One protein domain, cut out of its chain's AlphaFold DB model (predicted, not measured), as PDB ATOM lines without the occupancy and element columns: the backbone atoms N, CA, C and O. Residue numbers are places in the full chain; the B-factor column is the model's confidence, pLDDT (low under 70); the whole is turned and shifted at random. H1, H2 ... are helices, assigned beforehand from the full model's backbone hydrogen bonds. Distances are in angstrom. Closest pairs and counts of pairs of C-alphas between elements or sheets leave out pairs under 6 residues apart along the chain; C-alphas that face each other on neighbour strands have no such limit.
ATOM      1  N   GLU A  55     149.967 204.080 135.146       43.22
ATOM      2  CA  GLU A  55     151.381 203.904 134.799       43.22
ATOM      3  C   GLU A  55     152.148 205.238 134.716       43.22
ATOM      4  O   GLU A  55     153.345 205.295 135.004       43.22
ATOM      5  N   ARG A  56     151.435 206.322 134.392       52.25
ATOM      6  CA  ARG A  56     151.916 207.709 134.319       52.25
ATOM      7  C   ARG A  56     152.167 208.271 135.716       52.25
ATOM      8  O   ARG A  56     153.246 208.805 135.965       52.25
ATOM      9  N   SER A  57     151.238 208.033 136.646       49.16
ATOM     10  CA  SER A  57     151.415 208.400 138.054       49.16
ATOM     11  C   SER A  57     152.588 207.645 138.676       49.16
ATOM     12  O   SER A  57     153.426 208.262 139.316       49.16
ATOM     13  N   ARG A  58     152.744 206.339 138.412       52.56
ATOM     14  CA  ARG A  58     153.879 205.549 138.930       52.56
ATOM     15  C   ARG A  58     155.244 206.117 138.517       52.56
ATOM     16  O   ARG A  58     156.164 206.147 139.321       52.56
ATOM     17  N   LYS A  59     155.397 206.577 137.272       55.62
ATOM     18  CA  LYS A  59     156.663 207.170 136.801       55.62
ATOM     19  C   LYS A  59     156.916 208.553 137.385       55.62
ATOM     20  O   LYS A  59     158.060 208.859 137.706       55.62
ATOM     21  N   ALA A  60     155.868 209.357 137.528       60.75
ATOM     22  CA  ALA A  60     155.945 210.633 138.224       60.75
ATOM     23  C   ALA A  60     156.384 210.445 139.675       60.75
ATOM     24  O   ALA A  60     157.347 211.067 140.111       60.75
ATOM     25  N   TRP A  61     155.739 209.505 140.371       59.44
ATOM     26  CA  TRP A  61     156.078 209.110 141.729       59.44
ATOM     27  C   TRP A  61     157.529 208.660 141.833       59.44
ATOM     28  O   TRP A  61     158.215 209.145 142.714       59.44
ATOM     29  N   ASN A  62     158.047 207.866 140.891       60.19
ATOM     30  CA  ASN A  62     159.465 207.490 140.895       60.19
ATOM     31  C   ASN A  62     160.412 208.695 140.727       60.19
ATOM     32  O   ASN A  62     161.492 208.707 141.307       60.19
ATOM     33  N   ILE A  63     160.050 209.702 139.921       63.09
ATOM     34  CA  ILE A  63     160.869 210.919 139.765       63.09
ATOM     35  C   ILE A  63     160.853 211.719 141.066       63.09
ATOM     36  O   ILE A  63     161.914 212.128 141.532       63.09
ATOM     37  N   ILE A  64     159.674 211.895 141.662       67.38
ATOM     38  CA  ILE A  64     159.492 212.564 142.953       67.38
ATOM     39  C   ILE A  64     160.263 211.810 144.048       67.38
ATOM     40  O   ILE A  64     161.019 212.422 144.792       67.38
ATOM     41  N   GLU A  65     160.151 210.487 144.099       65.19
ATOM     42  CA  GLU A  65     160.821 209.607 145.062       65.19
ATOM     43  C   GLU A  65     162.340 209.616 144.919       65.19
ATOM     44  O   GLU A  65     163.050 209.649 145.918       65.19
ATOM     45  N   GLU A  66     162.858 209.630 143.694       62.03
ATOM     46  CA  GLU A  66     164.303 209.616 143.469       62.03
ATOM     47  C   GLU A  66     164.927 211.015 143.600       62.03
ATOM     48  O   GLU A  66     166.084 211.118 143.994       62.03
ATOM     49  N   HIS A  67     164.201 212.094 143.280       63.78
ATOM     50  CA  HIS A  67     164.790 213.433 143.118       63.78
ATOM     51  C   HIS A  67     164.286 214.486 144.100       63.78
ATOM     52  O   HIS A  67     164.966 215.494 144.247       63.78
ATOM     53  N   LEU A  68     163.127 214.303 144.736       67.62
ATOM     54  CA  LEU A  68     162.513 215.317 145.601       67.62
ATOM     55  C   LEU A  68     162.310 214.831 147.040       67.62
ATOM     56  O   LEU A  68     162.698 215.539 147.965       67.62
ATOM     57  N   LEU A  69     161.786 213.615 147.246       69.38
ATOM     58  CA  LEU A  69     161.600 213.038 148.586       69.38
ATOM     59  C   LEU A  69     162.896 213.004 149.421       69.38
ATOM     60  O   LEU A  69     162.824 213.366 150.593       69.38
ATOM     61  N   PRO A  70     164.085 212.670 148.871       66.81
ATOM     62  CA  PRO A  70     165.316 212.656 149.659       66.81
ATOM     63  C   PRO A  70     165.693 214.050 150.169       66.81
ATOM     64  O   PRO A  70     166.215 214.178 151.268       66.81
ATOM     65  N   PHE A  71     165.408 215.102 149.396       63.53
ATOM     66  CA  PHE A  71     165.663 216.478 149.825       63.53
ATOM     67  C   PHE A  71     164.647 216.939 150.867       63.53
ATOM     68  O   PHE A  71     165.040 217.594 151.824       63.53
ATOM     69  N   MET A  72     163.376 216.553 150.732       67.44
ATOM     70  CA  MET A  72     162.363 216.831 151.756       67.44
ATOM     71  C   MET A  72     162.670 216.128 153.082       67.44
ATOM     72  O   MET A  72     162.481 216.726 154.135       67.44
ATOM     73  N   GLU A  73     163.199 214.902 153.044       67.06
ATOM     74  CA  GLU A  73     163.616 214.156 154.241       67.06
ATOM     75  C   GLU A  73     164.851 214.785 154.908       67.06
ATOM     76  O   GLU A  73     164.903 214.888 156.131       67.06
ATOM     77  N   ILE A  74     165.823 215.264 154.120       68.06
ATOM     78  CA  ILE A  74     167.004 215.984 154.634       68.06
ATOM     79  C   ILE A  74     166.611 217.323 155.270       68.06
ATOM     80  O   ILE A  74     167.177 217.713 156.289       68.06
ATOM     81  N   GLU A  75     165.653 218.023 154.669       66.06
ATOM     82  CA  GLU A  75     165.184 219.338 155.114       66.06
ATOM     83  C   GLU A  75     164.013 219.252 156.117       66.06
ATOM     84  O   GLU A  75     163.492 220.283 156.535       66.06
ATOM     85  N   ASN A  76     163.608 218.038 156.519       60.09
ATOM     86  CA  ASN A  76     162.479 217.747 157.416       60.09
ATOM     87  C   ASN A  76     161.193 218.526 157.062       60.09
ATOM     88  O   ASN A  76     160.505 219.054 157.939       60.09
ATOM     89  N   TYR A  77     160.899 218.630 155.765       65.19
ATOM     90  CA  TYR A  77     159.756 219.374 155.244       65.19
ATOM     91  C   TYR A  77     158.562 218.439 155.027       65.19
ATOM     92  O   TYR A  77     158.637 217.493 154.238       65.19
ATOM     93  N   GLU A  78     157.451 218.705 155.714       63.47
ATOM     94  CA  GLU A  78     156.226 217.915 155.597       63.47
ATOM     95  C   GLU A  78     155.386 218.410 154.413       63.47
ATOM     96  O   GLU A  78     154.607 219.354 154.514       63.47
ATOM     97  N   SER A  79     155.551 217.778 153.248       62.22
ATOM     98  CA  SER A  79     154.731 218.104 152.080       62.22
ATOM     99  C   SER A  79     153.340 217.481 152.190       62.22
ATOM    100  O   SER A  79     153.208 216.262 152.333       62.22
ATOM    101  N   HIS A  80     152.291 218.276 151.998       58.50
ATOM    102  CA  HIS A  80     150.939 217.745 151.845       58.50
ATOM    103  C   HIS A  80     150.830 216.890 150.570       58.50
ATOM    104  O   HIS A  80     151.257 217.307 149.494       58.50
ATOM    105  N   GLY A  81     150.186 215.718 150.650       57.28
ATOM    106  CA  GLY A  81     150.024 214.797 149.509       57.28
ATOM    107  C   GLY A  81     149.356 215.412 148.266       57.28
ATOM    108  O   GLY A  81     149.563 214.927 147.156       57.28
ATOM    109  N   LYS A  82     148.623 216.521 148.438       61.75
ATOM    110  CA  LYS A  82     148.081 217.353 147.355       61.75
ATOM    111  C   LYS A  82     149.189 217.972 146.490       61.75
ATOM    112  O   LYS A  82     149.168 217.814 145.277       61.75
ATOM    113  N   CYS A  83     150.211 218.553 147.118       67.88
ATOM    114  CA  CYS A  83     151.346 219.147 146.417       67.88
ATOM    115  C   CYS A  83     152.107 218.112 145.561       67.88
ATOM    116  O   CYS A  83     152.497 218.388 144.428       67.88
ATOM    117  N   LEU A  84     152.268 216.882 146.060       62.19
ATOM    118  CA  LEU A  84     152.939 215.805 145.317       62.19
ATOM    119  C   LEU A  84     152.124 215.319 144.104       62.19
ATOM    120  O   LEU A  84     152.699 214.924 143.086       62.19
ATOM    121  N   ALA A  85     150.793 215.376 144.185       58.34
ATOM    122  CA  ALA A  85     149.906 215.062 143.068       58.34
ATOM    123  C   ALA A  85     149.923 216.163 141.994       58.34
ATOM    124  O   ALA A  85     150.026 215.857 140.803       58.34
ATOM    125  N   ASP A  86     149.908 217.430 142.403       64.69
ATOM    126  CA  ASP A  86     149.964 218.571 141.485       64.69
ATOM    127  C   ASP A  86     151.331 218.646 140.774       64.69
ATOM    128  O   ASP A  86     151.430 218.903 139.567       64.69
ATOM    129  N   LEU A  87     152.395 218.264 141.483       63.69
ATOM    130  CA  LEU A  87     153.734 218.087 140.939       63.69
ATOM    131  C   LEU A  87     153.805 217.028 139.823       63.69
ATOM    132  O   LEU A  87     154.427 217.240 138.776       63.69
ATOM    133  N   CYS A  88     153.142 215.887 140.010       59.06
ATOM    134  CA  CYS A  88     153.013 214.869 138.966       59.06
ATOM    135  C   CYS A  88     152.359 215.435 137.688       59.06
ATOM    136  O   CYS A  88     152.723 215.020 136.584       59.06
ATOM    137  N   GLY A  89     151.423 216.380 137.812       59.16
ATOM    138  CA  GLY A  89     150.794 217.067 136.679       59.16
ATOM    139  C   GLY A  89     151.761 217.970 135.902       59.16
ATOM    140  O   GLY A  89     151.740 217.987 134.670       59.16
ATOM    141  N   ALA A  90     152.662 218.662 136.604       62.22
ATOM    142  CA  ALA A  90     153.616 219.613 136.018       62.22
ATOM    143  C   ALA A  90     154.795 218.964 135.274       62.22
ATOM    144  O   ALA A  90     155.359 219.545 134.339       62.22
ATOM    145  N   LEU A  91     155.190 217.762 135.698       58.28
ATOM    146  CA  LEU A  91     156.417 217.086 135.265       58.28
ATOM    147  C   LEU A  91     156.341 216.423 133.880       58.28
ATOM    148  O   LEU A  91     157.330 215.814 133.471       58.28
ATOM    149  N   HIS A  92     155.216 216.524 133.152       57.41
ATOM    150  CA  HIS A  92     155.005 215.879 131.837       57.41
ATOM    151  C   HIS A  92     155.604 214.462 131.798       57.41
ATOM    152  O   HIS A  92     156.487 214.148 130.992       57.41
ATOM    153  N   CYS A  93     155.138 213.590 132.696       51.03
ATOM    154  CA  CYS A  93     155.691 212.247 132.935       51.03
ATOM    155  C   CYS A  93     155.565 211.263 131.752       51.03
ATOM    156  O   CYS A  93     155.881 210.078 131.878       51.03
ATOM    157  N   LYS A 107     156.606 224.356 120.531       77.88
ATOM    158  CA  LYS A 107     155.650 225.467 120.465       77.88
ATOM    159  C   LYS A 107     155.992 226.463 121.582       77.88
ATOM    160  O   LYS A 107     155.740 226.138 122.742       77.88
ATOM    161  N   PRO A 108     156.517 227.664 121.274       78.00
ATOM    162  CA  PRO A 108     157.004 228.597 122.296       78.00
ATOM    163  C   PRO A 108     155.903 229.046 123.262       78.00
ATOM    164  O   PRO A 108     156.132 229.108 124.463       78.00
ATOM    165  N   ALA A 109     154.681 229.250 122.764       75.94
ATOM    166  CA  ALA A 109     153.538 229.607 123.602       75.94
ATOM    167  C   ALA A 109     153.135 228.494 124.589       75.94
ATOM    168  O   ALA A 109     152.715 228.785 125.701       75.94
ATOM    169  N   ALA A 110     153.274 227.221 124.203       70.62
ATOM    170  CA  ALA A 110     152.964 226.100 125.092       70.62
ATOM    171  C   ALA A 110     154.066 225.895 126.141       70.62
ATOM    172  O   ALA A 110     153.760 225.656 127.301       70.62
ATOM    173  N   ALA A 111     155.335 226.050 125.750       71.94
ATOM    174  CA  ALA A 111     156.456 226.002 126.686       71.94
ATOM    175  C   ALA A 111     156.357 227.117 127.740       71.94
ATOM    176  O   ALA A 111     156.493 226.840 128.926       71.94
ATOM    177  N   ALA A 112     156.038 228.348 127.323       77.62
ATOM    178  CA  ALA A 112     155.835 229.466 128.242       77.62
ATOM    179  C   ALA A 112     154.668 229.218 129.212       77.62
ATOM    180  O   ALA A 112     154.832 229.400 130.414       77.62
ATOM    181  N   ARG A 113     153.516 228.733 128.721       77.69
ATOM    182  CA  ARG A 113     152.374 228.389 129.586       77.69
ATOM    183  C   ARG A 113     152.717 227.298 130.600       77.69
ATOM    184  O   ARG A 113     152.473 227.476 131.785       77.69
ATOM    185  N   ASN A 114     153.350 226.212 130.162       73.56
ATOM    186  CA  ASN A 114     153.757 225.129 131.061       73.56
ATOM    187  C   ASN A 114     154.788 225.588 132.103       73.56
ATOM    188  O   ASN A 114     154.751 225.126 133.241       73.56
ATOM    189  N   LYS A 115     155.692 226.504 131.729       80.25
ATOM    190  CA  LYS A 115     156.640 227.119 132.663       80.25
ATOM    191  C   LYS A 115     155.907 227.886 133.761       80.25
ATOM    192  O   LYS A 115     156.195 227.649 134.926       80.25
ATOM    193  N   HIS A 116     154.930 228.716 133.394       84.88
ATOM    194  CA  HIS A 116     154.131 229.471 134.359       84.88
ATOM    195  C   HIS A 116     153.308 228.573 135.287       84.88
ATOM    196  O   HIS A 116     153.287 228.814 136.490       84.88
ATOM    197  N   LEU A 117     152.695 227.501 134.770       78.88
ATOM    198  CA  LEU A 117     152.008 226.525 135.625       78.88
ATOM    199  C   LEU A 117     152.974 225.868 136.624       78.88
ATOM    200  O   LEU A 117     152.635 225.694 137.788       78.88
ATOM    201  N   CYS A 118     154.186 225.519 136.187       77.38
ATOM    202  CA  CYS A 118     155.199 224.930 137.063       77.38
ATOM    203  C   CYS A 118     155.662 225.902 138.162       77.38
ATOM    204  O   CYS A 118     155.815 225.494 139.310       77.38
ATOM    205  N   GLU A 119     155.862 227.175 137.817       84.75
ATOM    206  CA  GLU A 119     156.220 228.236 138.769       84.75
ATOM    207  C   GLU A 119     155.115 228.438 139.811       84.75
ATOM    208  O   GLU A 119     155.386 228.356 141.005       84.75
ATOM    209  N   SER A 120     153.859 228.554 139.371       83.81
ATOM    210  CA  SER A 120     152.713 228.694 140.276       83.81
ATOM    211  C   SER A 120     152.574 227.511 141.235       83.81
ATOM    212  O   SER A 120     152.141 227.679 142.376       83.81
ATOM    213  N   LEU A 121     152.945 226.308 140.793       78.62
ATOM    214  CA  LEU A 121     152.983 225.142 141.663       78.62
ATOM    215  C   LEU A 121     154.102 225.246 142.690       78.62
ATOM    216  O   LEU A 121     153.841 224.986 143.860       78.62
ATOM    217  N   ALA A 122     155.297 225.684 142.292       83.12
ATOM    218  CA  ALA A 122     156.411 225.924 143.207       83.12
ATOM    219  C   ALA A 122     156.036 226.925 144.310       83.12
ATOM    220  O   ALA A 122     156.333 226.677 145.477       83.12
ATOM    221  N   ASP A 123     155.337 228.005 143.952       85.12
ATOM    222  CA  ASP A 123     154.854 229.020 144.895       85.12
ATOM    223  C   ASP A 123     153.846 228.439 145.898       85.12
ATOM    224  O   ASP A 123     153.899 228.747 147.087       85.12
ATOM    225  N   SER A 124     152.938 227.577 145.427       81.69
ATOM    226  CA  SER A 124     151.896 226.966 146.266       81.69
ATOM    227  C   SER A 124     152.393 225.807 147.141       81.69
ATOM    228  O   SER A 124     151.867 225.580 148.226       81.69
ATOM    229  N   CYS A 125     153.389 225.063 146.660       76.94
ATOM    230  CA  CYS A 125     153.933 223.862 147.292       76.94
ATOM    231  C   CYS A 125     155.077 224.152 148.261       76.94
ATOM    232  O   CYS A 125     155.259 223.428 149.242       76.94
ATOM    233  N   PHE A 126     155.885 225.156 147.926       83.94
ATOM    234  CA  PHE A 126     157.101 225.530 148.634       83.94
ATOM    235  C   PHE A 126     157.139 227.056 148.760       83.94
ATOM    236  O   PHE A 126     157.914 227.716 148.064       83.94
ATOM    237  N   PRO A 127     156.283 227.663 149.592       81.06
ATOM    238  CA  PRO A 127     156.282 229.105 149.727       81.06
ATOM    239  C   PRO A 127     157.558 229.561 150.441       81.06
ATOM    240  O   PRO A 127     157.932 229.068 151.505       81.06
ATOM    241  N   ILE A 128     158.211 230.574 149.874       80.44
ATOM    242  CA  ILE A 128     159.473 231.156 150.372       80.44
ATOM    243  C   ILE A 128     159.352 231.624 151.840       80.44
ATOM    244  O   ILE A 128     160.336 231.670 152.579       80.44
ATOM    245  N   ASN A 129     158.130 231.932 152.275       79.38
ATOM    246  CA  ASN A 129     157.817 232.488 153.588       79.38
ATOM    247  C   ASN A 129     157.696 231.425 154.698       79.38
ATOM    248  O   ASN A 129     157.679 231.790 155.871       79.38
ATOM    249  N   GLU A 130     157.617 230.133 154.357       76.81
ATOM    250  CA  GLU A 130     157.476 229.027 155.328       76.81
ATOM    251  C   GLU A 130     158.804 228.579 155.952       76.81
ATOM    252  O   GLU A 130     158.827 227.715 156.825       76.81
ATOM    253  N   GLY A 131     159.921 229.192 155.548       82.00
ATOM    254  CA  GLY A 131     161.222 229.003 156.178       82.00
ATOM    255  C   GLY A 131     162.368 228.768 155.191       82.00
ATOM    256  O   GLY A 131     162.163 228.662 153.981       82.00
ATOM    257  N   PRO A 132     163.609 228.664 155.699       81.38
ATOM    258  CA  PRO A 132     164.802 228.501 154.867       81.38
ATOM    259  C   PRO A 132     164.793 227.192 154.064       81.38
ATOM    260  O   PRO A 132     165.267 227.171 152.929       81.38
ATOM    261  N   SER A 133     164.213 226.128 154.620       75.44
ATOM    262  CA  SER A 133     164.052 224.832 153.956       75.44
ATOM    263  C   SER A 133     163.050 224.898 152.800       75.44
ATOM    264  O   SER A 133     163.388 224.504 151.687       75.44
ATOM    265  N   ALA A 134     161.868 225.491 153.014       77.75
ATOM    266  CA  ALA A 134     160.872 225.707 151.959       77.75
ATOM    267  C   ALA A 134     161.440 226.567 150.819       77.75
ATOM    268  O   ALA A 134     161.325 226.201 149.653       77.75
ATOM    269  N   ASN A 135     162.163 227.641 151.152       82.56
ATOM    270  CA  ASN A 135     162.846 228.487 150.174       82.56
ATOM    271  C   ASN A 135     163.908 227.717 149.362       82.56
ATOM    272  O   ASN A 135     164.000 227.847 148.142       82.56
ATOM    273  N   ARG A 136     164.699 226.854 150.012       79.31
ATOM    274  CA  ARG A 136     165.701 226.033 149.319       79.31
ATOM    275  C   ARG A 136     165.054 225.039 148.356       79.31
ATOM    276  O   ARG A 136     165.565 224.842 147.253       79.31
ATOM    277  N   LEU A 137     163.943 224.423 148.762       75.75
ATOM    278  CA  LEU A 137     163.165 223.542 147.896       75.75
ATOM    279  C   LEU A 137     162.526 224.301 146.738       75.75
ATOM    280  O   LEU A 137     162.599 223.817 145.614       75.75
ATOM    281  N   HIS A 138     161.979 225.486 146.989       84.69
ATOM    282  CA  HIS A 138     161.413 226.364 145.973       84.69
ATOM    283  C   HIS A 138     162.430 226.672 144.860       84.69
ATOM    284  O   HIS A 138     162.180 226.412 143.682       84.69
ATOM    285  N   GLU A 139     163.632 227.113 145.235       82.75
ATOM    286  CA  GLU A 139     164.722 227.410 144.297       82.75
ATOM    287  C   GLU A 139     165.190 226.174 143.514       82.75
ATOM    288  O   GLU A 139     165.322 226.207 142.284       82.75
ATOM    289  N   LEU A 140     165.400 225.046 144.206       77.62
ATOM    290  CA  LEU A 140     165.746 223.771 143.565       77.62
ATOM    291  C   LEU A 140     164.678 223.358 142.555       77.62
ATOM    292  O   LEU A 140     164.989 222.903 141.450       77.62
ATOM    293  N   PHE A 141     163.419 223.544 142.927       76.38
ATOM    294  CA  PHE A 141     162.282 223.153 142.130       76.38
ATOM    295  C   PHE A 141     162.196 223.949 140.823       76.38
ATOM    296  O   PHE A 141     162.107 223.370 139.731       76.38
ATOM    297  N   LEU A 142     162.309 225.274 140.918       80.94
ATOM    298  CA  LEU A 142     162.323 226.175 139.770       80.94
ATOM    299  C   LEU A 142     163.472 225.853 138.808       80.94
ATOM    300  O   LEU A 142     163.266 225.728 137.593       80.94
ATOM    301  N   HIS A 143     164.680 225.663 139.338       73.88
ATOM    302  CA  HIS A 143     165.871 225.415 138.529       73.88
ATOM    303  C   HIS A 143     165.868 224.040 137.850       73.88
ATOM    304  O   HIS A 143     166.255 223.926 136.677       73.88
ATOM    305  N   GLN A 144     165.446 223.003 138.571       66.75
ATOM    306  CA  GLN A 144     165.562 221.619 138.124       66.75
ATOM    307  C   GLN A 144     164.368 221.168 137.282       66.75
ATOM    308  O   GLN A 144     164.557 220.420 136.317       66.75
ATOM    309  N   PHE A 145     163.165 221.655 137.590       72.38
ATOM    310  CA  PHE A 145     161.935 221.218 136.934       72.38
ATOM    311  C   PHE A 145     161.358 222.301 136.022       72.38
ATOM    312  O   PHE A 145     161.223 222.071 134.817       72.38
ATOM    313  N   CYS A 146     161.107 223.511 136.525       76.44
ATOM    314  CA  CYS A 146     160.464 224.554 135.714       76.44
ATOM    315  C   CYS A 146     161.381 225.103 134.613       76.44
ATOM    316  O   CYS A 146     160.932 225.415 133.508       76.44
ATOM    317  N   GLY A 147     162.696 225.097 134.838       72.50
ATOM    318  CA  GLY A 147     163.692 225.419 133.821       72.50
ATOM    319  C   GLY A 147     163.712 224.460 132.621       72.50
ATOM    320  O   GLY A 147     164.359 224.776 131.616       72.50
ATOM    321  N   ALA A 148     163.069 223.289 132.695       69.06
ATOM    322  CA  ALA A 148     162.943 222.365 131.565       69.06
ATOM    323  C   ALA A 148     161.883 222.816 130.544       69.06
ATOM    324  O   ALA A 148     161.976 222.445 129.371       69.06
ATOM    325  N   HIS A 149     160.941 223.682 130.941       71.81
ATOM    326  CA  HIS A 149     159.884 224.236 130.083       71.81
ATOM    327  C   HIS A 149     160.388 225.402 129.218       71.81
ATOM    328  O   HIS A 149     159.847 226.505 129.220       71.81
TER     329      HIS A 149
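This is residues 55 to 93 and 107 to 149 of the 215 residues of an uncharacterized protein of Cucumis melo var. makuwa (UniProt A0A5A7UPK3). A helical hairpin of H4 and H5 lies over H3 and H2, with H3 packed lengthwise along H4 and the short H2 near H5. H1 crosses H3 nearly at right angles, on the side of H3 away from H4, and leads through a single residue into H2. The printed part has 82 residues with five named helices, H1 to H5 in order along the chain, and no named strand; the class is all helix. The whole is compact, with a radius of gyration of the C-alphas of 12.3 A and spans of 38 by 30 by 19 A.

H1, residues 55 to 67, touches H3, residues 81 to 90, and the two stand about perpendicular at 74 degrees. Their closest C-alphas are those of Ala 60 and Cys 88, 5.2 A apart. H2, residues 69 to 74, meets H1 only through their tight link of one residue. H2 and H5, residues 132 to 144, are close but not clearly touching; their closest C-alphas are those of Phe 71 and Leu 137, 7.7 A apart. H3 touches H4, residues 108 to 125, at a shallow tilt of 12 degrees, opposite ways; the closest C-alphas are those of Cys 83 and Cys 125, 5.4 A apart. H4 and H5 form a helical hairpin at a shallow tilt of 16 degrees. In it residues 118 to 125 of H4 touch residues 138 to 142 of H5, and the closest C-alphas are those of Ala 122 and His 138, 5.7 A apart. H1 is apart from both H4 and H5, and H3 is apart from H5. In H1, H2, H3, H4 and H5 every O i to N i+4 pair is within hydrogen-bond range.

H1, 18.4 A from first to last C-alpha, begins at Glu 55 with its C-alpha at (151.381, 203.904, 134.799). H2, residues 69 to 74, is short, and H3, residues 81 to 90, measures 14.8 A. H4, the longest helix with 18 residues, begins at C-alpha 108 (157.004, 228.597, 122.296) and measures 25.6 A. H5 measures 18.1 A and ends at C-alpha 144 (165.562, 221.619, 138.124).

The two C-alphas farthest apart are those of Asn 76 and Lys 107, 38.4 A. Residues 94 to 106 are not printed, and C-alphas 93 and 107 are 18.2 A apart across this cut, which lies in the link from H3 to H4. Of the links that are printed whole, none is long. The mean pLDDT of the printed part is 70.0, and 41 residues are under 70: residues 55 to 93, residue 144 and residue 148.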